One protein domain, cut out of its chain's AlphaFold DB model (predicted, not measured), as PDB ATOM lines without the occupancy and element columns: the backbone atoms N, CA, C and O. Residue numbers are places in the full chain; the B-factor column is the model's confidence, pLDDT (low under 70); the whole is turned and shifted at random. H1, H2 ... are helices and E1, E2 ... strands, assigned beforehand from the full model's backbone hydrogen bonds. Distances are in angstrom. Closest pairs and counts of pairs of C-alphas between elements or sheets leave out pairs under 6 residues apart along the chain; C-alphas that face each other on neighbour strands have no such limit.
ATOM      1  N   VAL A 569     148.661 150.937 223.999       63.16
ATOM      2  CA  VAL A 569     148.156 149.782 223.226       63.16
ATOM      3  C   VAL A 569     149.272 149.242 222.314       63.16
ATOM      4  O   VAL A 569     150.019 150.055 221.767       63.16
ATOM      5  N   PRO A 570     149.435 147.917 222.124       58.34
ATOM      6  CA  PRO A 570     150.430 147.370 221.198       58.34
ATOM      7  C   PRO A 570     150.162 147.762 219.739       58.34
ATOM      8  O   PRO A 570     149.028 148.030 219.341       58.34
ATOM      9  N   MET A 571     151.223 147.756 218.930       53.09
ATOM     10  CA  MET A 571     151.119 147.866 217.472       53.09
ATOM     11  C   MET A 571     150.507 146.594 216.863       53.09
ATOM     12  O   MET A 571     150.604 145.512 217.441       53.09
ATOM     13  N   GLU A 572     149.953 146.690 215.654       50.38
ATOM     14  CA  GLU A 572     149.619 145.501 214.862       50.38
ATOM     15  C   GLU A 572     150.886 144.667 214.590       50.38
ATOM     16  O   GLU A 572     151.959 145.212 214.328       50.38
ATOM     17  N   GLY A 573     150.789 143.340 214.718       50.62
ATOM     18  CA  GLY A 573     151.951 142.442 214.677       50.62
ATOM     19  C   GLY A 573     152.837 142.477 215.933       50.62
ATOM     20  O   GLY A 573     153.884 141.831 215.951       50.62
ATOM     21  N   TYR A 574     152.434 143.189 216.990       62.00
ATOM     22  CA  TYR A 574     153.096 143.215 218.295       62.00
ATOM     23  C   TYR A 574     152.111 142.840 219.411       62.00
ATOM     24  O   TYR A 574     150.895 142.959 219.281       62.00
ATOM     25  N   LYS A 575     152.652 142.386 220.539       75.81
ATOM     26  CA  LYS A 575     151.914 142.128 221.780       75.81
ATOM     27  C   LYS A 575     152.681 142.699 222.966       75.81
ATOM     28  O   LYS A 575     153.885 142.940 222.865       75.81
ATOM     29  N   PHE A 576     152.005 142.874 224.099       82.31
ATOM     30  CA  PHE A 576     152.715 143.088 225.358       82.31
ATOM     31  C   PHE A 576     153.638 141.902 225.661       82.31
ATOM     32  O   PHE A 576     153.272 140.741 225.452       82.31
ATOM     33  N   ARG A 577     154.830 142.218 226.164       86.94
ATOM     34  CA  ARG A 577     155.712 141.273 226.851       86.94
ATOM     35  C   ARG A 577     155.100 140.869 228.191       86.94
ATOM     36  O   ARG A 577     154.171 141.510 228.682       86.94
ATOM     37  N   SER A 578     155.671 139.840 228.802       89.62
ATOM     38  CA  SER A 578     155.440 139.505 230.208       89.62
ATOM     39  C   SER A 578     155.718 140.732 231.085       89.62
ATOM     40  O   SER A 578     156.772 141.355 230.945       89.62
ATOM     41  N   ILE A 579     154.788 141.091 231.969       95.44
ATOM     42  CA  ILE A 579     154.910 142.260 232.847       95.44
ATOM     43  C   ILE A 579     155.276 141.789 234.255       95.44
ATOM     44  O   ILE A 579     154.448 141.216 234.962       95.44
ATOM     45  N   ILE A 580     156.520 142.043 234.663       95.25
ATOM     46  CA  ILE A 580     157.022 141.770 236.007       95.25
ATOM     47  C   ILE A 580     156.841 143.049 236.826       95.25
ATOM     48  O   ILE A 580     157.431 144.084 236.522       95.25
ATOM     49  N   ILE A 581     156.014 142.997 237.863       96.12
ATOM     50  CA  ILE A 581     155.739 144.132 238.743       96.12
ATOM     51  C   ILE A 581     156.554 143.966 240.023       96.12
ATOM     52  O   ILE A 581     156.434 142.956 240.720       96.12
ATOM     53  N   ASP A 582     157.356 144.974 240.351       95.06
ATOM     54  CA  ASP A 582     158.016 145.089 241.646       95.06
ATOM     55  C   ASP A 582     156.967 145.474 242.693       95.06
ATOM     56  O   ASP A 582     156.587 146.638 242.845       95.06
ATOM     57  N   GLY A 583     156.427 144.466 243.377       92.75
ATOM     58  CA  GLY A 583     155.324 144.659 244.304       92.75
ATOM     59  C   GLY A 583     155.720 145.527 245.494       92.75
ATOM     60  O   GLY A 583     154.926 146.360 245.919       92.75
ATOM     61  N   ALA A 584     156.946 145.382 246.007       90.25
ATOM     62  CA  ALA A 584     157.428 146.184 247.127       90.25
ATOM     63  C   ALA A 584     157.578 147.665 246.742       90.25
ATOM     64  O   ALA A 584     157.254 148.540 247.543       90.25
ATOM     65  N   ASN A 585     158.025 147.960 245.520       93.62
ATOM     66  CA  ASN A 585     158.122 149.325 245.019       93.62
ATOM     67  C   ASN A 585     156.745 149.932 244.687       93.62
ATOM     68  O   ASN A 585     156.467 151.062 245.080       93.62
ATOM     69  N   VAL A 586     155.861 149.187 244.013       94.19
ATOM     70  CA  VAL A 586     154.549 149.695 243.565       94.19
ATOM     71  C   VAL A 586     153.570 149.926 244.718       94.19
ATOM     72  O   VAL A 586     152.793 150.878 244.665       94.19
ATOM     73  N   CYS A 587     153.601 149.116 245.784       92.75
ATOM     74  CA  CYS A 587     152.741 149.354 246.949       92.75
ATOM     75  C   CYS A 587     153.309 150.364 247.956       92.75
ATOM     76  O   CYS A 587     152.606 150.715 248.907       92.75
ATOM     77  N   ALA A 588     154.547 150.844 247.779       91.31
ATOM     78  CA  ALA A 588     155.176 151.804 248.682       91.31
ATOM     79  C   ALA A 588     154.386 153.118 248.735       91.31
ATOM     80  O   ALA A 588     154.307 153.862 247.757       91.31
ATOM     81  N   LYS A 589     153.829 153.429 249.907       85.50
ATOM     82  CA  LYS A 589     153.018 154.622 250.133       85.50
ATOM     83  C   LYS A 589     153.589 155.420 251.294       85.50
ATOM     84  O   LYS A 589     153.636 154.949 252.428       85.50
ATOM     85  N   ILE A 590     154.019 156.635 250.984       82.44
ATOM     86  CA  ILE A 590     154.484 157.603 251.973       82.44
ATOM     87  C   ILE A 590     153.251 158.188 252.674       82.44
ATOM     88  O   ILE A 590     152.370 158.748 252.017       82.44
ATOM     89  N   ILE A 591     153.190 158.038 253.994       75.75
ATOM     90  CA  ILE A 591     152.242 158.716 254.875       75.75
ATOM     91  C   ILE A 591     153.006 159.795 255.644       75.75
ATOM     92  O   ILE A 591     154.094 159.576 256.168       75.75
ATOM     93  N   ASP A 592     152.408 160.976 255.677       70.12
ATOM     94  CA  ASP A 592     152.908 162.169 256.343       70.12
ATOM     95  C   ASP A 592     152.043 162.389 257.590       70.12
ATOM     96  O   ASP A 592     150.887 162.799 257.476       70.12
ATOM     97  N   ASN A 593     152.570 162.054 258.772       61.25
ATOM     98  CA  ASN A 593     151.799 162.049 260.022       61.25
ATOM     99  C   ASN A 593     151.662 163.452 260.658       61.25
ATOM    100  O   ASN A 593     151.345 163.572 261.844       61.25
ATOM    101  N   ARG A 594     151.870 164.538 259.891       61.12
ATOM    102  CA  ARG A 594     151.745 165.928 260.365       61.12
ATOM    103  C   ARG A 594     150.309 166.289 260.764       61.12
ATOM    104  O   ARG A 594     149.524 166.834 259.986       61.12
ATOM    105  N   HIS A 595     149.986 166.028 262.028       51.53
ATOM    106  CA  HIS A 595     148.760 166.455 262.719       51.53
ATOM    107  C   HIS A 595     149.042 167.328 263.962       51.53
ATOM    108  O   HIS A 595     148.134 167.606 264.743       51.53
ATOM    109  N   PRO A 602     160.655 164.949 260.763       51.00
ATOM    110  CA  PRO A 602     159.911 164.327 259.675       51.00
ATOM    111  C   PRO A 602     159.347 162.957 260.091       51.00
ATOM    112  O   PRO A 602     159.890 161.918 259.713       51.00
ATOM    113  N   ASP A 603     158.211 162.958 260.799       60.94
ATOM    114  CA  ASP A 603     157.387 161.764 261.079       60.94
ATOM    115  C   ASP A 603     156.719 161.222 259.793       60.94
ATOM    116  O   ASP A 603     155.507 161.313 259.568       60.94
ATOM    117  N   VAL A 604     157.551 160.681 258.905       67.88
ATOM    118  CA  VAL A 604     157.192 160.186 257.575       67.88
ATOM    119  C   VAL A 604     157.260 158.660 257.571       67.88
ATOM    120  O   VAL A 604     158.334 158.061 257.492       67.88
ATOM    121  N   GLU A 605     156.100 158.009 257.647       80.75
ATOM    122  CA  GLU A 605     155.993 156.550 257.659       80.75
ATOM    123  C   GLU A 605     155.833 156.002 256.232       80.75
ATOM    124  O   GLU A 605     155.027 156.494 255.444       80.75
ATOM    125  N   ILE A 606     156.571 154.942 255.887       81.50
ATOM    126  CA  ILE A 606     156.367 154.216 254.624       81.50
ATOM    127  C   ILE A 606     155.598 152.930 254.915       81.50
ATOM    128  O   ILE A 606     156.189 151.934 255.342       81.50
ATOM    129  N   VAL A 607     154.300 152.951 254.621       88.25
ATOM    130  CA  VAL A 607     153.440 151.760 254.626       88.25
ATOM    131  C   VAL A 607     153.379 151.134 253.232       88.25
ATOM    132  O   VAL A 607     153.858 151.702 252.246       88.25
ATOM    133  N   TYR A 608     152.768 149.957 253.145       91.94
ATOM    134  CA  TYR A 608     152.553 149.242 251.893       91.94
ATOM    135  C   TYR A 608     151.058 149.062 251.619       91.94
ATOM    136  O   TYR A 608     150.386 148.319 252.326       91.94
ATOM    137  N   ASP A 609     150.522 149.751 250.613       92.62
ATOM    138  CA  ASP A 609     149.088 149.775 250.304       92.62
ATOM    139  C   ASP A 609     148.747 148.835 249.139       92.62
ATOM    140  O   ASP A 609     149.034 149.124 247.975       92.62
ATOM    141  N   CYS A 610     148.119 147.697 249.443       92.75
ATOM    142  CA  CYS A 610     147.807 146.670 248.447       92.75
ATOM    143  C   CYS A 610     146.767 147.103 247.404       92.75
ATOM    144  O   CYS A 610     146.695 146.478 246.345       92.75
ATOM    145  N   PHE A 611     146.025 148.194 247.631       93.81
ATOM    146  CA  PHE A 611     145.175 148.785 246.593       93.81
ATOM    147  C   PHE A 611     145.994 149.220 245.364       93.81
ATOM    148  O   PHE A 611     145.558 149.027 244.230       93.81
ATOM    149  N   LEU A 612     147.221 149.722 245.566       94.25
ATOM    150  CA  LEU A 612     148.100 150.161 244.475       94.25
ATOM    151  C   LEU A 612     148.571 148.989 243.593       94.25
ATOM    152  O   LEU A 612     148.694 149.145 242.380       94.25
ATOM    153  N   LEU A 613     148.754 147.795 244.175       93.38
ATOM    154  CA  LEU A 613     149.040 146.567 243.415       93.38
ATOM    155  C   LEU A 613     147.858 146.161 242.541       93.38
ATOM    156  O   LEU A 613     148.038 145.779 241.388       93.38
ATOM    157  N   HIS A 614     146.647 146.246 243.095       94.31
ATOM    158  CA  HIS A 614     145.427 145.897 242.382       94.31
ATOM    159  C   HIS A 614     145.140 146.878 241.240       94.31
ATOM    160  O   HIS A 614     144.736 146.452 240.159       94.31
ATOM    161  N   GLU A 615     145.409 148.172 241.434       94.25
ATOM    162  CA  GLU A 615     145.352 149.180 240.372       94.25
ATOM    163  C   GLU A 615     146.390 148.928 239.272       94.25
ATOM    164  O   GLU A 615     146.027 148.907 238.095       94.25
ATOM    165  N   ALA A 616     147.650 148.645 239.623       94.88
ATOM    166  CA  ALA A 616     148.694 148.313 238.649       94.88
ATOM    167  C   ALA A 616     148.364 147.038 237.848       94.88
ATOM    168  O   ALA A 616     148.437 147.033 236.619       94.88
ATOM    169  N   TYR A 617     147.918 145.973 238.522       95.12
ATOM    170  CA  TYR A 617     147.438 144.750 237.872       95.12
ATOM    171  C   TYR A 617     146.251 145.037 236.942       95.12
ATOM    172  O   TYR A 617     146.253 144.642 235.775       95.12
ATOM    173  N   SER A 618     145.261 145.788 237.432       93.44
ATOM    174  CA  SER A 618     144.068 146.163 236.670       93.44
ATOM    175  C   SER A 618     144.407 147.008 235.442       93.44
ATOM    176  O   SER A 618     143.810 146.805 234.389       93.44
ATOM    177  N   PHE A 619     145.376 147.925 235.536       91.88
ATOM    178  CA  PHE A 619     145.851 148.751 234.421       91.88
ATOM    179  C   PHE A 619     146.365 147.900 233.254       91.88
ATOM    180  O   PHE A 619     146.027 148.185 232.104       91.88
ATOM    181  N   PHE A 620     147.128 146.838 233.533       91.12
ATOM    182  CA  PHE A 620     147.614 145.908 232.508       91.12
ATOM    183  C   PHE A 620     146.548 144.892 232.076       91.12
ATOM    184  O   PHE A 620     146.436 144.595 230.886       91.12
ATOM    185  N   LYS A 621     145.696 144.401 232.986       91.38
ATOM    186  CA  LYS A 621     144.637 143.449 232.615       91.38
ATOM    187  C   LYS A 621     143.558 144.086 231.728       91.38
ATOM    188  O   LYS A 621     143.137 143.455 230.762       91.38
ATOM    189  N   LYS A 622     143.206 145.361 231.954       89.06
ATOM    190  CA  LYS A 622     142.342 146.170 231.062       89.06
ATOM    191  C   LYS A 622     142.920 146.310 229.641       89.06
ATOM    192  O   LYS A 622     142.159 146.405 228.687       89.06
ATOM    193  N   LYS A 623     144.251 146.253 229.490       81.75
ATOM    194  CA  LYS A 623     144.980 146.263 228.204       81.75
ATOM    195  C   LYS A 623     145.155 144.871 227.577       81.75
ATOM    196  O   LYS A 623     145.939 144.707 226.644       81.75
ATOM    197  N   ASN A 624     144.448 143.864 228.093       83.88
ATOM    198  CA  ASN A 624     144.507 142.469 227.654       83.88
ATOM    199  C   ASN A 624     145.915 141.831 227.728       83.88
ATOM    200  O   ASN A 624     146.262 140.959 226.926       83.88
ATOM    201  N   VAL A 625     146.735 142.244 228.704       87.94
ATOM    202  CA  VAL A 625     147.990 141.545 229.027       87.94
ATOM    203  C   VAL A 625     147.672 140.169 229.620       87.94
ATOM    204  O   VAL A 625     146.776 140.022 230.461       87.94
ATOM    205  N   GLN A 626     148.398 139.145 229.165       86.25
ATOM    206  CA  GLN A 626     148.178 137.755 229.580       86.25
ATOM    207  C   GLN A 626     149.119 137.315 230.703       86.25
ATOM    208  O   GLN A 626     148.638 136.792 231.702       86.25
ATOM    209  N   ASP A 627     150.422 137.569 230.565       90.00
ATOM    210  CA  ASP A 627     151.443 137.204 231.554       90.00
ATOM    211  C   ASP A 627     151.785 138.429 232.423       90.00
ATOM    212  O   ASP A 627     152.462 139.356 231.969       90.00
ATOM    213  N   ILE A 628     151.248 138.466 233.646       94.44
ATOM    214  CA  ILE A 628     151.482 139.515 234.651       94.44
ATOM    215  C   ILE A 628     151.912 138.820 235.944       94.44
ATOM    216  O   ILE A 628     151.160 138.007 236.476       94.44
ATOM    217  N   ILE A 629     153.097 139.152 236.461       91.12
ATOM    218  CA  ILE A 629     153.660 138.541 237.671       91.12
ATOM    219  C   ILE A 629     154.106 139.646 238.627       91.12
ATOM    220  O   ILE A 629     155.035 140.393 238.332       91.12
ATOM    221  N   ILE A 630     153.472 139.744 239.793       92.94
ATOM    222  CA  ILE A 630     153.860 140.663 240.866       92.94
ATOM    223  C   ILE A 630     154.800 139.922 241.816       92.94
ATOM    224  O   ILE A 630     154.391 138.956 242.461       92.94
ATOM    225  N   VAL A 631     156.047 140.376 241.937       87.94
ATOM    226  CA  VAL A 631     157.006 139.812 242.895       87.94
ATOM    227  C   VAL A 631     156.881 140.536 244.235       87.94
ATOM    228  O   VAL A 631     156.902 141.765 244.285       87.94
ATOM    229  N   LEU A 632     156.752 139.785 245.330       84.69
ATOM    230  CA  LEU A 632     156.637 140.321 246.691       84.69
ATOM    231  C   LEU A 632     157.532 139.574 247.681       84.69
ATOM    232  O   LEU A 632     157.728 138.367 247.584       84.69
ATOM    233  N   ASN A 633     158.009 140.290 248.699       79.88
ATOM    234  CA  ASN A 633     158.614 139.679 249.884       79.88
ATOM    235  C   ASN A 633     157.590 138.852 250.698       79.88
ATOM    236  O   ASN A 633     156.385 139.100 250.609       79.88
ATOM    237  N   PRO A 634     158.035 137.923 251.570       78.44
ATOM    238  CA  PRO A 634     157.149 137.195 252.473       78.44
ATOM    239  C   PRO A 634     156.351 138.122 253.393       78.44
ATOM    240  O   PRO A 634     156.918 138.808 254.254       78.44
ATOM    241  N   VAL A 635     155.025 138.087 253.245       82.94
ATOM    242  CA  VAL A 635     154.089 138.733 254.169       82.94
ATOM    243  C   VAL A 635     154.049 137.946 255.477       82.94
ATOM    244  O   VAL A 635     153.974 136.718 255.483       82.94
ATOM    245  N   LYS A 636     154.101 138.656 256.603       84.75
ATOM    246  CA  LYS A 636     154.054 138.082 257.953       84.75
ATOM    247  C   LYS A 636     152.854 138.623 258.704       84.75
ATOM    248  O   LYS A 636     152.634 139.831 258.709       84.75
ATOM    249  N   LYS A 637     152.108 137.735 259.363       84.25
ATOM    250  CA  LYS A 637     151.023 138.116 260.267       84.25
ATOM    251  C   LYS A 637     151.561 138.251 261.693       84.25
ATOM    252  O   LYS A 637     152.245 137.347 262.169       84.25
ATOM    253  N   LYS A 638     151.261 139.361 262.365       85.88
ATOM    254  CA  LYS A 638     151.611 139.626 263.768       85.88
ATOM    255  C   LYS A 638     150.463 140.394 264.417       85.88
ATOM    256  O   LYS A 638     150.009 141.386 263.867       85.88
ATOM    257  N   ASP A 639     149.992 139.911 265.564       87.94
ATOM    258  CA  ASP A 639     148.946 140.541 266.388       87.94
ATOM    259  C   ASP A 639     147.653 140.891 265.614       87.94
ATOM    260  O   ASP A 639     146.972 141.870 265.897       87.94
ATOM    261  N   GLY A 640     147.321 140.072 264.607       85.50
ATOM    262  CA  GLY A 640     146.181 140.266 263.703       85.50
ATOM    263  C   GLY A 640     146.516 141.012 262.405       85.50
ATOM    264  O   GLY A 640     145.889 140.739 261.383       85.50
ATOM    265  N   GLU A 641     147.540 141.866 262.415       86.94
ATOM    266  CA  GLU A 641     147.955 142.706 261.287       86.94
ATOM    267  C   GLU A 641     148.974 142.014 260.364       86.94
ATOM    268  O   GLU A 641     149.587 141.007 260.726       86.94
ATOM    269  N   TYR A 642     149.169 142.565 259.162       88.44
ATOM    270  CA  TYR A 642     150.071 142.034 258.136       88.44
ATOM    271  C   TYR A 642     151.234 142.994 257.856       88.44
ATOM    272  O   TYR A 642     151.067 144.214 257.870       88.44
ATOM    273  N   PHE A 643     152.417 142.440 257.580       84.75
ATOM    274  CA  PHE A 643     153.663 143.189 257.402       84.75
ATOM    275  C   PHE A 643     154.492 142.652 256.235       84.75
ATOM    276  O   PHE A 643     154.664 141.438 256.105       84.75
ATOM    277  N   LEU A 644     155.080 143.550 255.442       82.38
ATOM    278  CA  LEU A 644     156.115 143.220 254.459       82.38
ATOM    279  C   LEU A 644     157.482 143.562 255.072       82.38
ATOM    280  O   LEU A 644     157.836 144.727 255.271       82.38
ATOM    281  N   GLY A 645     158.243 142.533 255.449       78.56
ATOM    282  CA  GLY A 645     159.449 142.718 256.260       78.56
ATOM    283  C   GLY A 645     159.111 143.254 257.656       78.56
ATOM    284  O   GLY A 645     158.683 142.477 258.505       78.56
ATOM    285  N   ASN A 646     159.317 144.559 257.869       82.00
ATOM    286  CA  ASN A 646     158.988 145.277 259.112       82.00
ATOM    287  C   ASN A 646     157.916 146.371 258.917       82.00
ATOM    288  O   ASN A 646     157.483 146.963 259.900       82.00
ATOM    289  N   LYS A 647     157.516 146.681 257.675       87.06
ATOM    290  CA  LYS A 647     156.564 147.760 257.362       87.06
ATOM    291  C   LYS A 647     155.140 147.219 257.308       87.06
ATOM    292  O   LYS A 647     154.923 146.111 256.810       87.06
ATOM    293  N   LYS A 648     154.181 148.001 257.803       88.69
ATOM    294  CA  LYS A 648     152.761 147.637 257.851       88.69
ATOM    295  C   LYS A 648     152.153 147.550 256.452       88.69
ATOM    296  O   LYS A 648     152.469 148.356 255.576       88.69
ATOM    297  N   LEU A 649     151.282 146.564 256.262       90.06
ATOM    298  CA  LEU A 649     150.585 146.285 255.014       90.06
ATOM    299  C   LEU A 649     149.096 146.653 255.159       90.06
ATOM    300  O   LEU A 649     148.388 146.118 256.013       90.06
ATOM    301  N   CYS A 650     148.624 147.576 254.328       90.88
ATOM    302  CA  CYS A 650     147.265 148.112 254.322       90.88
ATOM    303  C   CYS A 650     146.419 147.473 253.211       90.88
ATOM    304  O   CYS A 650     146.933 147.106 252.156       90.88
ATOM    305  N   ASN A 651     145.102 147.393 253.434       91.19
ATOM    306  CA  ASN A 651     144.116 146.906 252.459       91.19
ATOM    307  C   ASN A 651     144.411 145.482 251.925       91.19
ATOM    308  O   ASN A 651     144.277 145.205 250.735       91.19
ATOM    309  N   TYR A 652     144.822 144.575 252.824       89.88
ATOM    310  CA  TYR A 652     145.292 143.213 252.515       89.88
ATOM    311  C   TYR A 652     144.320 142.349 251.688       89.88
ATOM    312  O   TYR A 652     144.780 141.478 250.956       89.88
ATOM    313  N   SER A 653     143.009 142.608 251.727       91.19
ATOM    314  CA  SER A 653     142.018 141.913 250.887       91.19
ATOM    315  C   SER A 653     142.365 141.961 249.393       91.19
ATOM    316  O   SER A 653     142.293 140.938 248.719       91.19
ATOM    317  N   TYR A 654     142.867 143.096 248.890       93.44
ATOM    318  CA  TYR A 654     143.332 143.204 247.502       93.44
ATOM    319  C   TYR A 654     144.515 142.275 247.193       93.44
ATOM    320  O   TYR A 654     144.652 141.814 246.062       93.44
ATOM    321  N   LEU A 655     145.364 141.975 248.181       88.06
ATOM    322  CA  LEU A 655     146.445 141.004 248.015       88.06
ATOM    323  C   LEU A 655     145.921 139.564 248.068       88.06
ATOM    324  O   LEU A 655     146.379 138.743 247.280       88.06
ATOM    325  N   GLU A 656     144.938 139.255 248.920       87.94
ATOM    326  CA  GLU A 656     144.257 137.952 248.881       87.94
ATOM    327  C   GLU A 656     143.622 137.692 247.507       87.94
ATOM    328  O   GLU A 656     143.729 136.584 246.986       87.94
ATOM    329  N   ASP A 657     143.000 138.701 246.894       90.12
ATOM    330  CA  ASP A 657     142.389 138.578 245.567       90.12
ATOM    331  C   ASP A 657     143.435 138.406 244.453       90.12
ATOM    332  O   ASP A 657     143.282 137.535 243.596       90.12
ATOM    333  N   LEU A 658     144.557 139.131 244.501       86.12
ATOM    334  CA  LEU A 658     145.678 138.913 243.574       86.12
ATOM    335  C   LEU A 658     146.333 137.526 243.743       86.12
ATOM    336  O   LEU A 658     146.808 136.951 242.761       86.12
ATOM    337  N   ILE A 659     146.330 136.960 244.957       83.12
ATOM    338  CA  ILE A 659     146.771 135.578 245.214       83.12
ATOM    339  C   ILE A 659     145.782 134.570 244.606       83.12
ATOM    340  O   ILE A 659     146.222 133.635 243.940       83.12
ATOM    341  N   LYS A 660     144.463 134.772 244.758       85.69
ATOM    342  CA  LYS A 660     143.419 133.932 244.121       85.69
ATOM    343  C   LYS A 660     143.522 133.953 242.590       85.69
ATOM    344  O   LYS A 660     143.293 132.935 241.946       85.69
ATOM    345  N   LEU A 661     143.922 135.089 242.015       85.25
ATOM    346  CA  LEU A 661     144.192 135.263 240.582       85.25
ATOM    347  C   LEU A 661     145.540 134.670 240.119       85.25
ATOM    348  O   LEU A 661     145.882 134.800 238.945       85.25
ATOM    349  N   ASN A 662     146.312 134.038 241.015       82.88
ATOM    350  CA  ASN A 662     147.647 133.483 240.758       82.88
ATOM    351  C   ASN A 662     148.653 134.511 240.185       82.88
ATOM    352  O   ASN A 662     149.595 134.150 239.482       82.88
ATOM    353  N   ALA A 663     148.463 135.798 240.496       84.00
ATOM    354  CA  ALA A 663     149.282 136.902 239.986       84.00
ATOM    355  C   ALA A 663     150.493 137.237 240.880       84.00
ATOM    356  O   ALA A 663     151.309 138.080 240.509       84.00
ATOM    357  N   ILE A 664     150.614 136.616 242.062       84.50
ATOM    358  CA  ILE A 664     151.677 136.890 243.044       84.50
ATOM    359  C   ILE A 664     152.743 135.789 243.050       84.50
ATOM    360  O   ILE A 664     152.440 134.621 243.291       84.50
ATOM    361  N   LEU A 665     154.010 136.185 242.917       80.50
ATOM    362  CA  LEU A 665     155.184 135.362 243.209       80.50
ATOM    363  C   LEU A 665     155.855 135.857 244.499       80.50
ATOM    364  O   LEU A 665     156.349 136.981 244.560       80.50
ATOM    365  N   ILE A 666     155.906 135.013 245.531       74.12
ATOM    366  CA  ILE A 666     156.553 135.357 246.807       74.12
ATOM    367  C   ILE A 666     158.036 134.951 246.768       74.12
ATOM    368  O   ILE A 666     158.360 133.799 246.474       74.12
ATOM    369  N   SER A 667     158.947 135.878 247.077       69.75
ATOM    370  CA  SER A 667     160.384 135.607 247.194       69.75
ATOM    371  C   SER A 667     160.688 134.798 248.465       69.75
ATOM    372  O   SER A 667     160.121 135.031 249.527       69.75
ATOM    373  N   ASN A 668     161.584 133.811 248.390       61.12
ATOM    374  CA  ASN A 668     161.826 132.914 249.526       61.12
ATOM    375  C   ASN A 668     162.722 133.544 250.619       61.12
ATOM    376  O   ASN A 668     163.829 134.009 250.349       61.12
ATOM    377  N   GLU A 669     162.308 133.456 251.889       59.03
ATOM    378  CA  GLU A 669     163.202 133.609 253.051       59.03
ATOM    379  C   GLU A 669     163.687 132.224 253.508       59.03
ATOM    380  O   GLU A 669     162.942 131.496 254.157       59.03
ATOM    381  N   LYS A 670     164.947 131.857 253.224       54.34
ATOM    382  CA  LYS A 670     165.544 130.634 253.792       54.34
ATOM    383  C   LYS A 670     166.185 130.924 255.148       54.34
ATOM    384  O   LYS A 670     166.975 131.860 255.296       54.34
ATOM    385  N   ILE A 671     165.853 130.108 256.144       53.72
ATOM    386  CA  ILE A 671     166.356 130.227 257.515       53.72
ATOM    387  C   ILE A 671     167.381 129.116 257.757       53.72
ATOM    388  O   ILE A 671     167.083 127.942 257.576       53.72
ATOM    389  N   TYR A 672     168.590 129.490 258.171       55.94
ATOM    390  CA  TYR A 672     169.692 128.568 258.444       55.94
ATOM    391  C   TYR A 672     170.168 128.717 259.888       55.94
ATOM    392  O   TYR A 672     170.345 129.833 260.374       55.94
ATOM    393  N   HIS A 673     170.480 127.611 260.561       52.47
ATOM    394  CA  HIS A 673     171.238 127.661 261.809       52.47
ATOM    395  C   HIS A 673     172.737 127.663 261.497       52.47
ATOM    396  O   HIS A 673     173.254 126.780 260.815       52.47
ATOM    397  N   SER A 674     173.453 128.674 261.984       61.56
ATOM    398  CA  SER A 674     174.915 128.702 261.901       61.56
ATOM    399  C   SER A 674     175.544 127.631 262.801       61.56
ATOM    400  O   SER A 674     174.969 127.252 263.822       61.56
ATOM    401  N   ARG A 675     176.804 127.254 262.531       55.72
ATOM    402  CA  ARG A 675     177.626 126.419 263.438       55.72
ATOM    403  C   ARG A 675     177.831 127.015 264.851       55.72
ATOM    404  O   ARG A 675     178.447 126.374 265.689       55.72
ATOM    405  N   ARG A 676     177.347 128.236 265.121       72.94
ATOM    406  CA  ARG A 676     177.346 128.901 266.439       72.94
ATOM    407  C   ARG A 676     175.923 129.110 266.991       72.94
ATOM    408  O   ARG A 676     175.691 130.064 267.726       72.94
ATOM    409  N   GLY A 677     174.946 128.306 266.564       60.25
ATOM    410  CA  GLY A 677     173.544 128.351 267.012       60.25
ATOM    411  C   GLY A 677     172.723 129.552 266.518       60.25
ATOM    412  O   GLY A 677     171.505 129.446 266.390       60.25
ATOM    413  N   ARG A 678     173.368 130.680 266.178       56.28
ATOM    414  CA  ARG A 678     172.712 131.887 265.645       56.28
ATOM    415  C   ARG A 678     171.898 131.561 264.394       56.28
ATOM    416  O   ARG A 678     172.432 130.941 263.468       56.28
ATOM    417  N   ILE A 679     170.662 132.050 264.358       56.88
ATOM    418  CA  ILE A 679     169.764 131.976 263.205       56.88
ATOM    419  C   ILE A 679     170.214 133.003 262.157       56.88
ATOM    420  O   ILE A 679     170.219 134.206 262.416       56.88
ATOM    421  N   ILE A 680     170.579 132.529 260.968       55.44
ATOM    422  CA  ILE A 680     170.896 133.332 259.787       55.44
ATOM    423  C   ILE A 680     169.682 133.298 258.857       55.44
ATOM    424  O   ILE A 680     169.359 132.262 258.278       55.44
ATOM    425  N   LYS A 681     169.021 134.445 258.683       54.09
ATOM    426  CA  LYS A 681     167.987 134.624 257.655       54.09
ATOM    427  C   LYS A 681     168.670 135.018 256.347       54.09
ATOM    428  O   LYS A 681     169.249 136.097 256.262       54.09
ATOM    429  N   ARG A 682     168.604 134.154 255.335       53.50
ATOM    430  CA  ARG A 682     169.072 134.432 253.974       53.50
ATOM    431  C   ARG A 682     167.850 134.652 253.085       53.50
ATOM    432  O   ARG A 682     167.217 133.698 252.639       53.50
ATOM    433  N   ARG A 683     167.519 135.921 252.845       52.72
ATOM    434  CA  ARG A 683     166.565 136.299 251.796       52.72
ATOM    435  C   ARG A 683     167.120 135.900 250.434       52.72
ATOM    436  O   ARG A 683     168.300 136.129 250.164       52.72
ATOM    437  N   THR A 684     166.267 135.359 249.573       58.09
ATOM    438  CA  THR A 684     166.404 135.603 248.139       58.09
ATOM    439  C   THR A 684     166.171 137.097 247.945       58.09
ATOM    440  O   THR A 684     165.130 137.597 248.361       58.09
ATOM    441  N   TYR A 685     167.154 137.819 247.406       69.31
ATOM    442  CA  TYR A 685     167.026 139.259 247.183       69.31
ATOM    443  C   TYR A 685     165.975 139.476 246.087       69.31
ATOM    444  O   TYR A 685     166.105 138.927 244.992       69.31
ATOM    445  N   ASP A 686     164.898 140.180 246.419       73.56
ATOM    446  CA  ASP A 686     163.692 140.306 245.604       73.56
ATOM    447  C   ASP A 686     163.977 140.991 244.266       73.56
ATOM    448  O   ASP A 686     163.598 140.453 243.228       73.56
ATOM    449  N   ASP A 687     164.786 142.047 244.269       83.25
ATOM    450  CA  ASP A 687     165.317 142.705 243.072       83.25
ATOM    451  C   ASP A 687     166.058 141.732 242.125       83.25
ATOM    452  O   ASP A 687     165.897 141.786 240.906       83.25
ATOM    453  N   VAL A 688     166.851 140.787 242.662       78.69
ATOM    454  CA  VAL A 688     167.527 139.760 241.838       78.69
ATOM    455  C   VAL A 688     166.504 138.800 241.234       78.69
ATOM    456  O   VAL A 688     166.640 138.446 240.065       78.69
ATOM    457  N   LEU A 689     165.474 138.404 241.988       79.56
ATOM    458  CA  LEU A 689     164.406 137.543 241.476       79.56
ATOM    459  C   LEU A 689     163.589 138.250 240.380       79.56
ATOM    460  O   LEU A 689     163.309 137.634 239.356       79.56
ATOM    461  N   ILE A 690     163.267 139.535 240.560       85.88
ATOM    462  CA  ILE A 690     162.601 140.394 239.568       85.88
ATOM    463  C   ILE A 690     163.410 140.433 238.267       85.88
ATOM    464  O   ILE A 690     162.877 140.134 237.198       85.88
ATOM    465  N   LEU A 691     164.705 140.747 238.351       85.31
ATOM    466  CA  LEU A 691     165.565 140.913 237.177       85.31
ATOM    467  C   LEU A 691     165.891 139.582 236.479       85.31
ATOM    468  O   LEU A 691     165.924 139.531 235.249       85.31
ATOM    469  N   GLN A 692     166.079 138.489 237.229       81.12
ATOM    470  CA  GLN A 692     166.251 137.148 236.654       81.12
ATOM    471  C   GLN A 692     164.971 136.650 235.972       81.12
ATOM    472  O   GLN A 692     165.040 136.101 234.871       81.12
ATOM    473  N   LEU A 693     163.801 136.878 236.581       82.06
ATOM    474  CA  LEU A 693     162.508 136.545 235.984       82.06
ATOM    475  C   LEU A 693     162.265 137.357 234.707       82.06
ATOM    476  O   LEU A 693     161.841 136.787 233.705       82.06
ATOM    477  N   ALA A 694     162.572 138.655 234.719       84.38
ATOM    478  CA  ALA A 694     162.446 139.521 233.551       84.38
ATOM    479  C   ALA A 694     163.399 139.130 232.413       84.38
ATOM    480  O   ALA A 694     162.945 139.064 231.274       84.38
ATOM    481  N   SER A 695     164.663 138.784 232.705       81.19
ATOM    482  CA  SER A 695     165.586 138.217 231.705       81.19
ATOM    483  C   SER A 695     164.999 136.945 231.079       81.19
ATOM    484  O   SER A 695     164.726 136.908 229.879       81.19
ATOM    485  N   HIS A 696     164.663 135.939 231.898       83.81
ATOM    486  CA  HIS A 696     164.135 134.655 231.419       83.81
ATOM    487  C   HIS A 696     162.801 134.796 230.655       83.81
ATOM    488  O   HIS A 696     162.513 134.022 229.740       83.81
ATOM    489  N   ARG A 697     161.952 135.761 231.023       80.38
ATOM    490  CA  ARG A 697     160.663 136.026 230.360       80.38
ATOM    491  C   ARG A 697     160.764 136.988 229.175       80.38
ATOM    492  O   ARG A 697     159.736 137.217 228.538       80.38
ATOM    493  N   ASN A 698     161.942 137.561 228.904       78.31
ATOM    494  CA  ASN A 698     162.132 138.691 227.988       78.31
ATOM    495  C   ASN A 698     161.107 139.819 228.275       78.31
ATOM    496  O   ASN A 698     160.416 140.317 227.383       78.31
ATOM    497  N   GLY A 699     160.923 140.121 229.564       84.12
ATOM    498  CA  GLY A 699     159.793 140.870 230.115       84.12
ATOM    499  C   GLY A 699     160.094 142.325 230.478       84.12
ATOM    500  O   GLY A 699     161.245 142.723 230.641       84.12
ATOM    501  N   CYS A 700     159.029 143.109 230.650       90.38
ATOM    502  CA  CYS A 700     159.087 144.462 231.205       90.38
ATOM    503  C   CYS A 700     159.181 144.399 232.735       90.38
ATOM    504  O   CYS A 700     158.464 143.604 233.343       90.38
ATOM    505  N   VAL A 701     159.977 145.267 233.363       95.25
ATOM    506  CA  VAL A 701     159.964 145.459 234.824       95.25
ATOM    507  C   VAL A 701     159.283 146.779 235.161       95.25
ATOM    508  O   VAL A 701     159.716 147.834 234.706       95.25
ATOM    509  N   ILE A 702     158.246 146.741 235.990       95.81
ATOM    510  CA  ILE A 702     157.542 147.928 236.480       95.81
ATOM    511  C   ILE A 702     158.043 148.239 237.890       95.81
ATOM    512  O   ILE A 702     157.615 147.604 238.853       95.81
ATOM    513  N   SER A 703     158.969 149.194 237.995       94.62
ATOM    514  CA  SER A 703     159.530 149.662 239.267       94.62
ATOM    515  C   SER A 703     160.120 151.060 239.139       94.62
ATOM    516  O   SER A 703     160.733 151.403 238.128       94.62
ATOM    517  N   ASN A 704     159.997 151.851 240.202       91.69
ATOM    518  CA  ASN A 704     160.716 153.109 240.341       91.69
ATOM    519  C   ASN A 704     162.150 152.944 240.857       91.69
ATOM    520  O   ASN A 704     162.906 153.914 240.777       91.69
ATOM    521  N   ASP A 705     162.574 151.748 241.274       89.81
ATOM    522  CA  ASP A 705     163.975 151.486 241.624       89.81
ATOM    523  C   ASP A 705     164.900 151.467 240.388       89.81
ATOM    524  O   ASP A 705     164.459 151.323 239.243       89.81
ATOM    525  N   ASN A 706     166.194 151.674 240.622       84.94
ATOM    526  CA  ASN A 706     167.270 151.640 239.631       84.94
ATOM    527  C   ASN A 706     168.180 150.404 239.788       84.94
ATOM    528  O   ASN A 706     169.043 150.194 238.939       84.94
ATOM    529  N   TYR A 707     168.025 149.610 240.857       86.75
ATOM    530  CA  TYR A 707     168.772 148.370 241.124       86.75
ATOM    531  C   TYR A 707     170.308 148.543 241.099       86.75
ATOM    532  O   TYR A 707     171.074 147.667 240.677       86.75
ATOM    533  N   ALA A 708     170.775 149.712 241.552       79.38
ATOM    534  CA  ALA A 708     172.168 150.151 241.435       79.38
ATOM    535  C   ALA A 708     173.163 149.294 242.246       79.38
ATOM    536  O   ALA A 708     174.350 149.222 241.911       79.38
ATOM    537  N   ASP A 709     172.700 148.606 243.291       76.81
ATOM    538  CA  ASP A 709     173.518 147.679 244.070       76.81
ATOM    539  C   ASP A 709     173.742 146.335 243.339       76.81
ATOM    540  O   ASP A 709     174.721 145.641 243.626       76.81
ATOM    541  N   ILE A 710     172.867 145.961 242.395       74.06
ATOM    542  CA  ILE A 710     172.977 144.742 241.581       74.06
ATOM    543  C   ILE A 710     173.895 144.958 240.384       74.06
ATOM    544  O   ILE A 710     174.767 144.123 240.150       74.06
ATOM    545  N   GLY A 711     173.749 146.073 239.658       58.84
ATOM    546  CA  GLY A 711     174.507 146.338 238.422       58.84
ATOM    547  C   GLY A 711     176.036 146.263 238.582       58.84
ATOM    548  O   GLY A 711     176.755 145.959 237.628       58.84
ATOM    549  N   ASN A 712     176.528 146.463 239.808       58.19
ATOM    550  CA  ASN A 712     177.941 146.407 240.182       58.19
ATOM    551  C   ASN A 712     178.452 145.004 240.596       58.19
ATOM    552  O   ASN A 712     179.657 144.812 240.766       58.19
ATOM    553  N   LYS A 713     177.580 143.996 240.754       57.81
ATOM    554  CA  LYS A 713     177.952 142.635 241.201       57.81
ATOM    555  C   LYS A 713     178.273 141.729 240.001       57.81
ATOM    556  O   LYS A 713     177.658 141.826 238.944       57.81
ATOM    557  N   LYS A 714     179.280 140.855 240.136       51.31
ATOM    558  CA  LYS A 714     179.991 140.246 238.987       51.31
ATOM    559  C   LYS A 714     179.321 139.068 238.250       51.31
ATOM    560  O   LYS A 714     179.859 138.669 237.225       51.31
ATOM    561  N   LEU A 715     178.216 138.481 238.724       49.06
ATOM    562  CA  LEU A 715     177.846 137.113 238.294       49.06
ATOM    563  C   LEU A 715     176.986 136.955 237.020       49.06
ATOM    564  O   LEU A 715     177.045 135.891 236.420       49.06
ATOM    565  N   HIS A 716     176.211 137.961 236.597       54.03
ATOM    566  CA  HIS A 716     175.317 137.874 235.419       54.03
ATOM    567  C   HIS A 716     175.282 139.211 234.651       54.03
ATOM    568  O   HIS A 716     174.231 139.819 234.458       54.03
ATOM    569  N   GLN A 717     176.461 139.752 234.328       61.19
ATOM    570  CA  GLN A 717     176.623 141.202 234.160       61.19
ATOM    571  C   GLN A 717     176.060 141.854 232.894       61.19
ATOM    572  O   GLN A 717     175.919 143.072 232.933       61.19
ATOM    573  N   ASN A 718     175.761 141.130 231.814       64.62
ATOM    574  CA  ASN A 718     175.283 141.767 230.578       64.62
ATOM    575  C   ASN A 718     173.752 141.796 230.555       64.62
ATOM    576  O   ASN A 718     173.172 142.845 230.812       64.62
ATOM    577  N   GLU A 719     173.106 140.633 230.436       69.50
ATOM    578  CA  GLU A 719     171.641 140.490 230.394       69.50
ATOM    579  C   GLU A 719     170.904 141.266 231.501       69.50
ATOM    580  O   GLU A 719     169.920 141.951 231.234       69.50
ATOM    581  N   ILE A 720     171.386 141.218 232.751       74.19
ATOM    582  CA  ILE A 720     170.738 141.947 233.856       74.19
ATOM    583  C   ILE A 720     170.913 143.469 233.714       74.19
ATOM    584  O   ILE A 720     169.979 144.209 234.024       74.19
ATOM    585  N   LYS A 721     172.051 143.959 233.202       75.00
ATOM    586  CA  LYS A 721     172.201 145.388 232.876       75.00
ATOM    587  C   LYS A 721     171.300 145.777 231.707       75.00
ATOM    588  O   LYS A 721     170.675 146.825 231.780       75.00
ATOM    589  N   ASP A 722     171.155 144.927 230.693       76.62
ATOM    590  CA  ASP A 722     170.257 145.178 229.560       76.62
ATOM    591  C   ASP A 722     168.777 145.222 229.979       76.62
ATOM    592  O   ASP A 722     167.998 146.007 229.432       76.62
ATOM    593  N   ILE A 723     168.376 144.456 230.999       80.31
ATOM    594  CA  ILE A 723     167.055 144.597 231.628       80.31
ATOM    595  C   ILE A 723     166.942 145.932 232.388       80.31
ATOM    596  O   ILE A 723     165.982 146.672 232.163       80.31
ATOM    597  N   ILE A 724     167.914 146.291 233.239       78.94
ATOM    598  CA  ILE A 724     167.897 147.555 234.008       78.94
ATOM    599  C   ILE A 724     167.839 148.778 233.068       78.94
ATOM    600  O   ILE A 724     166.957 149.639 233.191       78.94
ATOM    601  N   SER A 725     168.739 148.828 232.085       75.69
ATOM    602  CA  SER A 725     168.839 149.906 231.100       75.69
ATOM    603  C   SER A 725     167.619 149.958 230.183       75.69
ATOM    604  O   SER A 725     167.008 151.019 230.045       75.69
ATOM    605  N   HIS A 726     167.201 148.830 229.600       74.44
ATOM    606  CA  HIS A 726     166.295 148.838 228.442       74.44
ATOM    607  C   HIS A 726     164.894 148.267 228.688       74.44
ATOM    608  O   HIS A 726     164.060 148.422 227.806       74.44
ATOM    609  N   HIS A 727     164.619 147.640 229.842       81.12
ATOM    610  CA  HIS A 727     163.329 146.985 230.121       81.12
ATOM    611  C   HIS A 727     162.654 147.407 231.444       81.12
ATOM    612  O   HIS A 727     161.467 147.137 231.623       81.12
ATOM    613  N   VAL A 728     163.339 148.121 232.351       88.25
ATOM    614  CA  VAL A 728     162.688 148.784 233.505       88.25
ATOM    615  C   VAL A 728     161.921 150.032 233.049       88.25
ATOM    616  O   VAL A 728     162.509 150.924 232.427       88.25
ATOM    617  N   VAL A 729     160.637 150.129 233.400       84.31
ATOM    618  CA  VAL A 729     159.739 151.267 233.148       84.31
ATOM    619  C   VAL A 729     159.239 151.839 234.478       84.31
ATOM    620  O   VAL A 729     158.851 151.105 235.388       84.31
ATOM    621  N   LYS A 730     159.262 153.172 234.577       86.69
ATOM    622  CA  LYS A 730     158.850 153.938 235.760       86.69
ATOM    623  C   LYS A 730     157.326 154.078 235.828       86.69
ATOM    624  O   LYS A 730     156.641 154.015 234.807       86.69
ATOM    625  N   HIS A 731     156.791 154.278 237.026       90.75
ATOM    626  CA  HIS A 731     155.352 154.367 237.287       90.75
ATOM    627  C   HIS A 731     155.001 155.525 238.221       90.75
ATOM    628  O   HIS A 731     155.846 156.044 238.950       90.75
ATOM    629  N   GLY A 732     153.733 155.913 238.209       87.00
ATOM    630  CA  GLY A 732     153.169 156.870 239.144       87.00
ATOM    631  C   GLY A 732     151.717 156.543 239.471       87.00
ATOM    632  O   GLY A 732     151.053 155.760 238.794       87.00
ATOM    633  N   TYR A 733     151.215 157.175 240.527       87.00
ATOM    634  CA  TYR A 733     149.817 157.093 240.925       87.00
ATOM    635  C   TYR A 733     149.284 158.494 241.220       87.00
ATOM    636  O   TYR A 733     149.924 159.272 241.928       87.00
ATOM    637  N   ASP A 734     148.105 158.811 240.697       84.44
ATOM    638  CA  ASP A 734     147.350 160.015 241.043       84.44
ATOM    639  C   ASP A 734     145.899 159.650 241.386       84.44
ATOM    640  O   ASP A 734     145.307 158.750 240.797       84.44
ATOM    641  N   LYS A 735     145.286 160.385 242.321       80.81
ATOM    642  CA  LYS A 735     143.920 160.104 242.793       80.81
ATOM    643  C   LYS A 735     142.829 160.351 241.740       80.81
ATOM    644  O   LYS A 735     141.704 159.918 241.967       80.81
ATOM    645  N   LYS A 736     143.118 161.058 240.640       77.75
ATOM    646  CA  LYS A 736     142.168 161.312 239.539       77.75
ATOM    647  C   LYS A 736     142.471 160.468 238.298       77.75
ATOM    648  O   LYS A 736     141.536 160.085 237.603       77.75
ATOM    649  N   LYS A 737     143.748 160.192 238.014       74.12
ATOM    650  CA  LYS A 737     144.196 159.384 236.861       74.12
ATOM    651  C   LYS A 737     144.345 157.884 237.156       74.12
ATOM    652  O   LYS A 737     144.413 157.105 236.212       74.12
ATOM    653  N   GLY A 738     144.401 157.483 238.427       86.12
ATOM    654  CA  GLY A 738     144.736 156.119 238.844       86.12
ATOM    655  C   GLY A 738     146.233 155.823 238.713       86.12
ATOM    656  O   GLY A 738     147.070 156.730 238.759       86.12
ATOM    657  N   PHE A 739     146.573 154.543 238.549       89.38
ATOM    658  CA  PHE A 739     147.928 154.101 238.205       89.38
ATOM    659  C   PHE A 739     148.279 154.432 236.743       89.38
ATOM    660  O   PHE A 739     147.481 154.187 235.837       89.38
ATOM    661  N   TYR A 740     149.490 154.939 236.500       83.06
ATOM    662  CA  TYR A 740     150.010 155.249 235.165       83.06
ATOM    663  C   TYR A 740     151.506 154.922 235.036       83.06
ATOM    664  O   TYR A 740     152.233 154.828 236.023       83.06
ATOM    665  N   LEU A 741     151.985 154.772 233.798       82.00
ATOM    666  CA  LEU A 741     153.416 154.643 233.505       82.00
ATOM    667  C   LEU A 741     154.023 156.027 233.262       82.00
ATOM    668  O   LEU A 741     153.448 156.835 232.532       82.00
ATOM    669  N   ASP A 742     155.177 156.306 233.866       72.94
ATOM    670  CA  ASP A 742     155.880 157.574 233.678       72.94
ATOM    671  C   ASP A 742     156.741 157.504 232.413       72.94
ATOM    672  O   ASP A 742     157.889 157.050 232.410       72.94
ATOM    673  N   LEU A 743     156.140 157.969 231.320       62.59
ATOM    674  CA  LEU A 743     156.740 157.979 229.990       62.59
ATOM    675  C   LEU A 743     157.798 159.081 229.801       62.59
ATOM    676  O   LEU A 743     158.373 159.181 228.724       62.59
ATOM    677  N   THR A 744     158.069 159.907 230.823       53.44
ATOM    678  CA  THR A 744     159.030 161.023 230.742       53.44
ATOM    679  C   THR A 744     160.455 160.636 231.142       53.44
ATOM    680  O   THR A 744     161.390 161.390 230.891       53.44
ATOM    681  N   LYS A 745     160.648 159.471 231.781       55.00
ATOM    682  CA  LYS A 745     161.930 159.078 232.406       55.00
ATOM    683  C   LYS A 745     162.882 158.294 231.507       55.00
ATOM    684  O   LYS A 745     164.013 158.045 231.916       55.00
ATOM    685  N   LYS A 746     162.435 157.869 230.325       51.53
ATOM    686  CA  LYS A 746     163.245 157.202 229.293       51.53
ATOM    687  C   LYS A 746     162.717 157.608 227.908       51.53
ATOM    688  O   LYS A 746     161.509 157.809 227.789       51.53
ATOM    689  N   PRO A 747     163.557 157.682 226.860       50.97
ATOM    690  CA  PRO A 747     163.088 157.916 225.494       50.97
ATOM    691  C   PRO A 747     162.034 156.885 225.068       50.97
ATOM    692  O   PRO A 747     162.162 155.696 225.379       50.97
ATOM    693  N   LEU A 748     161.006 157.315 224.322       50.59
ATOM    694  CA  LEU A 748     159.838 156.475 224.012       50.59
ATOM    695  C   LEU A 748     160.220 155.143 223.344       50.59
ATOM    696  O   LEU A 748     159.638 154.114 223.677       50.59
ATOM    697  N   LYS A 749     161.237 155.137 222.468       52.69
ATOM    698  CA  LYS A 749     161.802 153.925 221.842       52.69
ATOM    699  C   LYS A 749     162.119 152.835 222.871       52.69
ATOM    700  O   LYS A 749     161.768 151.680 222.650       52.69
ATOM    701  N   PHE A 750     162.740 153.191 223.998       54.91
ATOM    702  CA  PHE A 750     163.038 152.226 225.054       54.91
ATOM    703  C   PHE A 750     161.764 151.743 225.734       54.91
ATOM    704  O   PHE A 750     161.600 150.545 225.866       54.91
ATOM    705  N   ILE A 751     160.823 152.626 226.078       56.75
ATOM    706  CA  ILE A 751     159.581 152.221 226.758       56.75
ATOM    707  C   ILE A 751     158.714 151.305 225.878       56.75
ATOM    708  O   ILE A 751     158.174 150.313 226.366       56.75
ATOM    709  N   LEU A 752     158.613 151.588 224.575       60.12
ATOM    710  CA  LEU A 752     157.928 150.710 223.620       60.12
ATOM    711  C   LEU A 752     158.645 149.360 223.498       60.12
ATOM    712  O   LEU A 752     157.983 148.326 223.518       60.12
ATOM    713  N   ASN A 753     159.981 149.352 223.454       61.91
ATOM    714  CA  ASN A 753     160.766 148.119 223.455       61.91
ATOM    715  C   ASN A 753     160.661 147.345 224.782       61.91
ATOM    716  O   ASN A 753     160.663 146.117 224.732       61.91
ATOM    717  N   SER A 754     160.527 148.015 225.935       72.56
ATOM    718  CA  SER A 754     160.285 147.396 227.247       72.56
ATOM    719  C   SER A 754     158.934 146.698 227.295       72.56
ATOM    720  O   SER A 754     158.826 145.602 227.832       72.56
ATOM    721  N   LEU A 755     157.892 147.354 226.773       71.88
ATOM    722  CA  LEU A 755     156.502 146.920 226.906       71.88
ATOM    723  C   LEU A 755     156.083 145.930 225.822       71.88
ATOM    724  O   LEU A 755     155.281 145.042 226.103       71.88
ATOM    725  N   PHE A 756     156.613 146.057 224.604       73.75
ATOM    726  CA  PHE A 756     156.143 145.314 223.439       73.75
ATOM    727  C   PHE A 756     157.206 144.402 222.832       73.75
ATOM    728  O   PHE A 756     158.386 144.736 222.739       73.75
ATOM    729  N   GLN A 757     156.749 143.245 222.362       71.38
ATOM    730  CA  GLN A 757     157.511 142.319 221.533       71.38
ATOM    731  C   GLN A 757     156.740 142.034 220.247       71.38
ATOM    732  O   GLN A 757     155.506 142.057 220.233       71.38
ATOM    733  N   LYS A 758     157.465 141.729 219.171       63.81
ATOM    734  CA  LYS A 758     156.850 141.273 217.925       63.81
ATOM    735  C   LYS A 758     156.131 139.935 218.157       63.81
ATOM    736  O   LYS A 758     156.583 139.108 218.954       63.81
ATOM    737  N   ILE A 759     155.019 139.732 217.462       68.88
ATOM    738  CA  ILE A 759     154.399 138.420 217.287       68.88
ATOM    739  C   ILE A 759     155.197 137.701 216.191       68.88
ATOM    740  O   ILE A 759     155.313 138.199 215.069       68.88
TER     741      ILE A 759
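This is residues 569 to 595 and 602 to 759 of the 760 residues of the protein "RNase NYN domain-containing protein" of Plasmodium ovale (malaria parasite P. ovale) (UniProt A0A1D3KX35). A strongly twisted sheet of five strands, E3, E4, E8, E7 and E6, stands at one end of a short four-stranded core sheet, E9, E5, E2 and E12, which has H4 over one face and H2 over the other. The hairpin E10 and E11 sticks out as a long arm, the hairpin E13 and E14 packs on H2, H6 crosses H4, and H7 with the strand pair E1 and E15 sits at the core sheet's other end. The printed part has 185 residues, with seven named helices and fifteen named strands in the order E1 E2 H1 E3 E4 H2 E5 E6 E7 E8 H3 E9 E10 E11 H4 E12 H5 H6 E13 E14 H7 E15. The five-stranded sheet is mixed, the core sheet is parallel and the three two-stranded sheets are antiparallel; the class is mixed, helices and strands. The whole is compact, with a radius of gyration of the C-alphas of 17.5 A and spans of 57 by 45 by 36 A.

The largest sheet runs E3 (residues 588 to 592), E4 (604 to 609), E8 (647 to 650), E7 (641 to 644), E6 (635 to 638). E3 and E4 are antiparallel, with N 591 and O 605 2.8 A apart. E4 and E8 are parallel, with N 650 and O 608 2.8 A apart. E6, E7 and E8 form a meander, each strand the antiparallel neighbour of the one before, in two hairpins; N 636 and O 643, like N 644 and O 647, are 2.9 A apart. The second sheet runs E9 (664 to 666), E5 (628 to 632), E2 (579 to 582), E12 (700 to 702), with N 665 and O 630, N 581 and O 629, and N 580 and O 700 each 2.8 A apart. E5 runs on into E6 at 43 degrees. H4 (686 to 697) has a height over this second sheet of 8.4 A and runs along the strands, over E2 and only just over E5, on which 3 of its C-alphas fall. H2 (610 to 622) is on the opposite face, at a height over the sheet of 9.9 A. H1 (583 to 586) touches H2, closest at the C-alphas of Val 586 and Leu 613, 6.3 A. H3 (653 to 660) touches H2 at a steep tilt of 49 degrees, closest at the C-alphas of Cys 610 and Tyr 654, 5.7 A. H6 (719 to 726) touches H4, about perpendicular at 88 degrees, closest at the C-alphas of Leu 691 and Ile 720, 6.2 A. H5 (708 to 711) is close to H6 but not clearly touching, with the C-alphas of Gly 711 and Lys 721 6.1 A apart. H7 (748 to 755) touches H6, closest at the C-alphas of His 726 and Phe 750, 5.8 A. The hairpin E13 (731 to 734) and E14 (738 to 741) has N 738 and O 734 2.8 A apart; the closest C-alphas of H2 and E14 are those of Ala 616 and Phe 739, 5.9 A. E1 (574 to 576) and E15 (756 to 758) are antiparallel, with N 575 and O 757 2.9 A apart. The hairpin E10 (669 to 673) and E11 (679 to 683) has N 680 and O 672 2.8 A apart. In H2, H3, H4, H6 and H7 every O i to N i+4 pair is within hydrogen-bond range; H1 and H5 are too short for one.

E1 begins at C-alpha 574, (153.096, 143.215, 218.295), and E15 ends at C-alpha 758, (156.850, 141.273, 217.925). H2 measures 18.2 A, H4 16.1 A and E4 15.1 A.

The C-alphas farthest apart, of Glu 572 and Arg 676, are 60.9 A apart. Residues 596 to 601 are not printed, and C-alphas 595 and 602 are 11.8 A apart across the cut. Of the links printed whole, none is long. The mean pLDDT of the printed part is 77.6, with 52 residues under 70, among them 667 to 675 and 743 to 753.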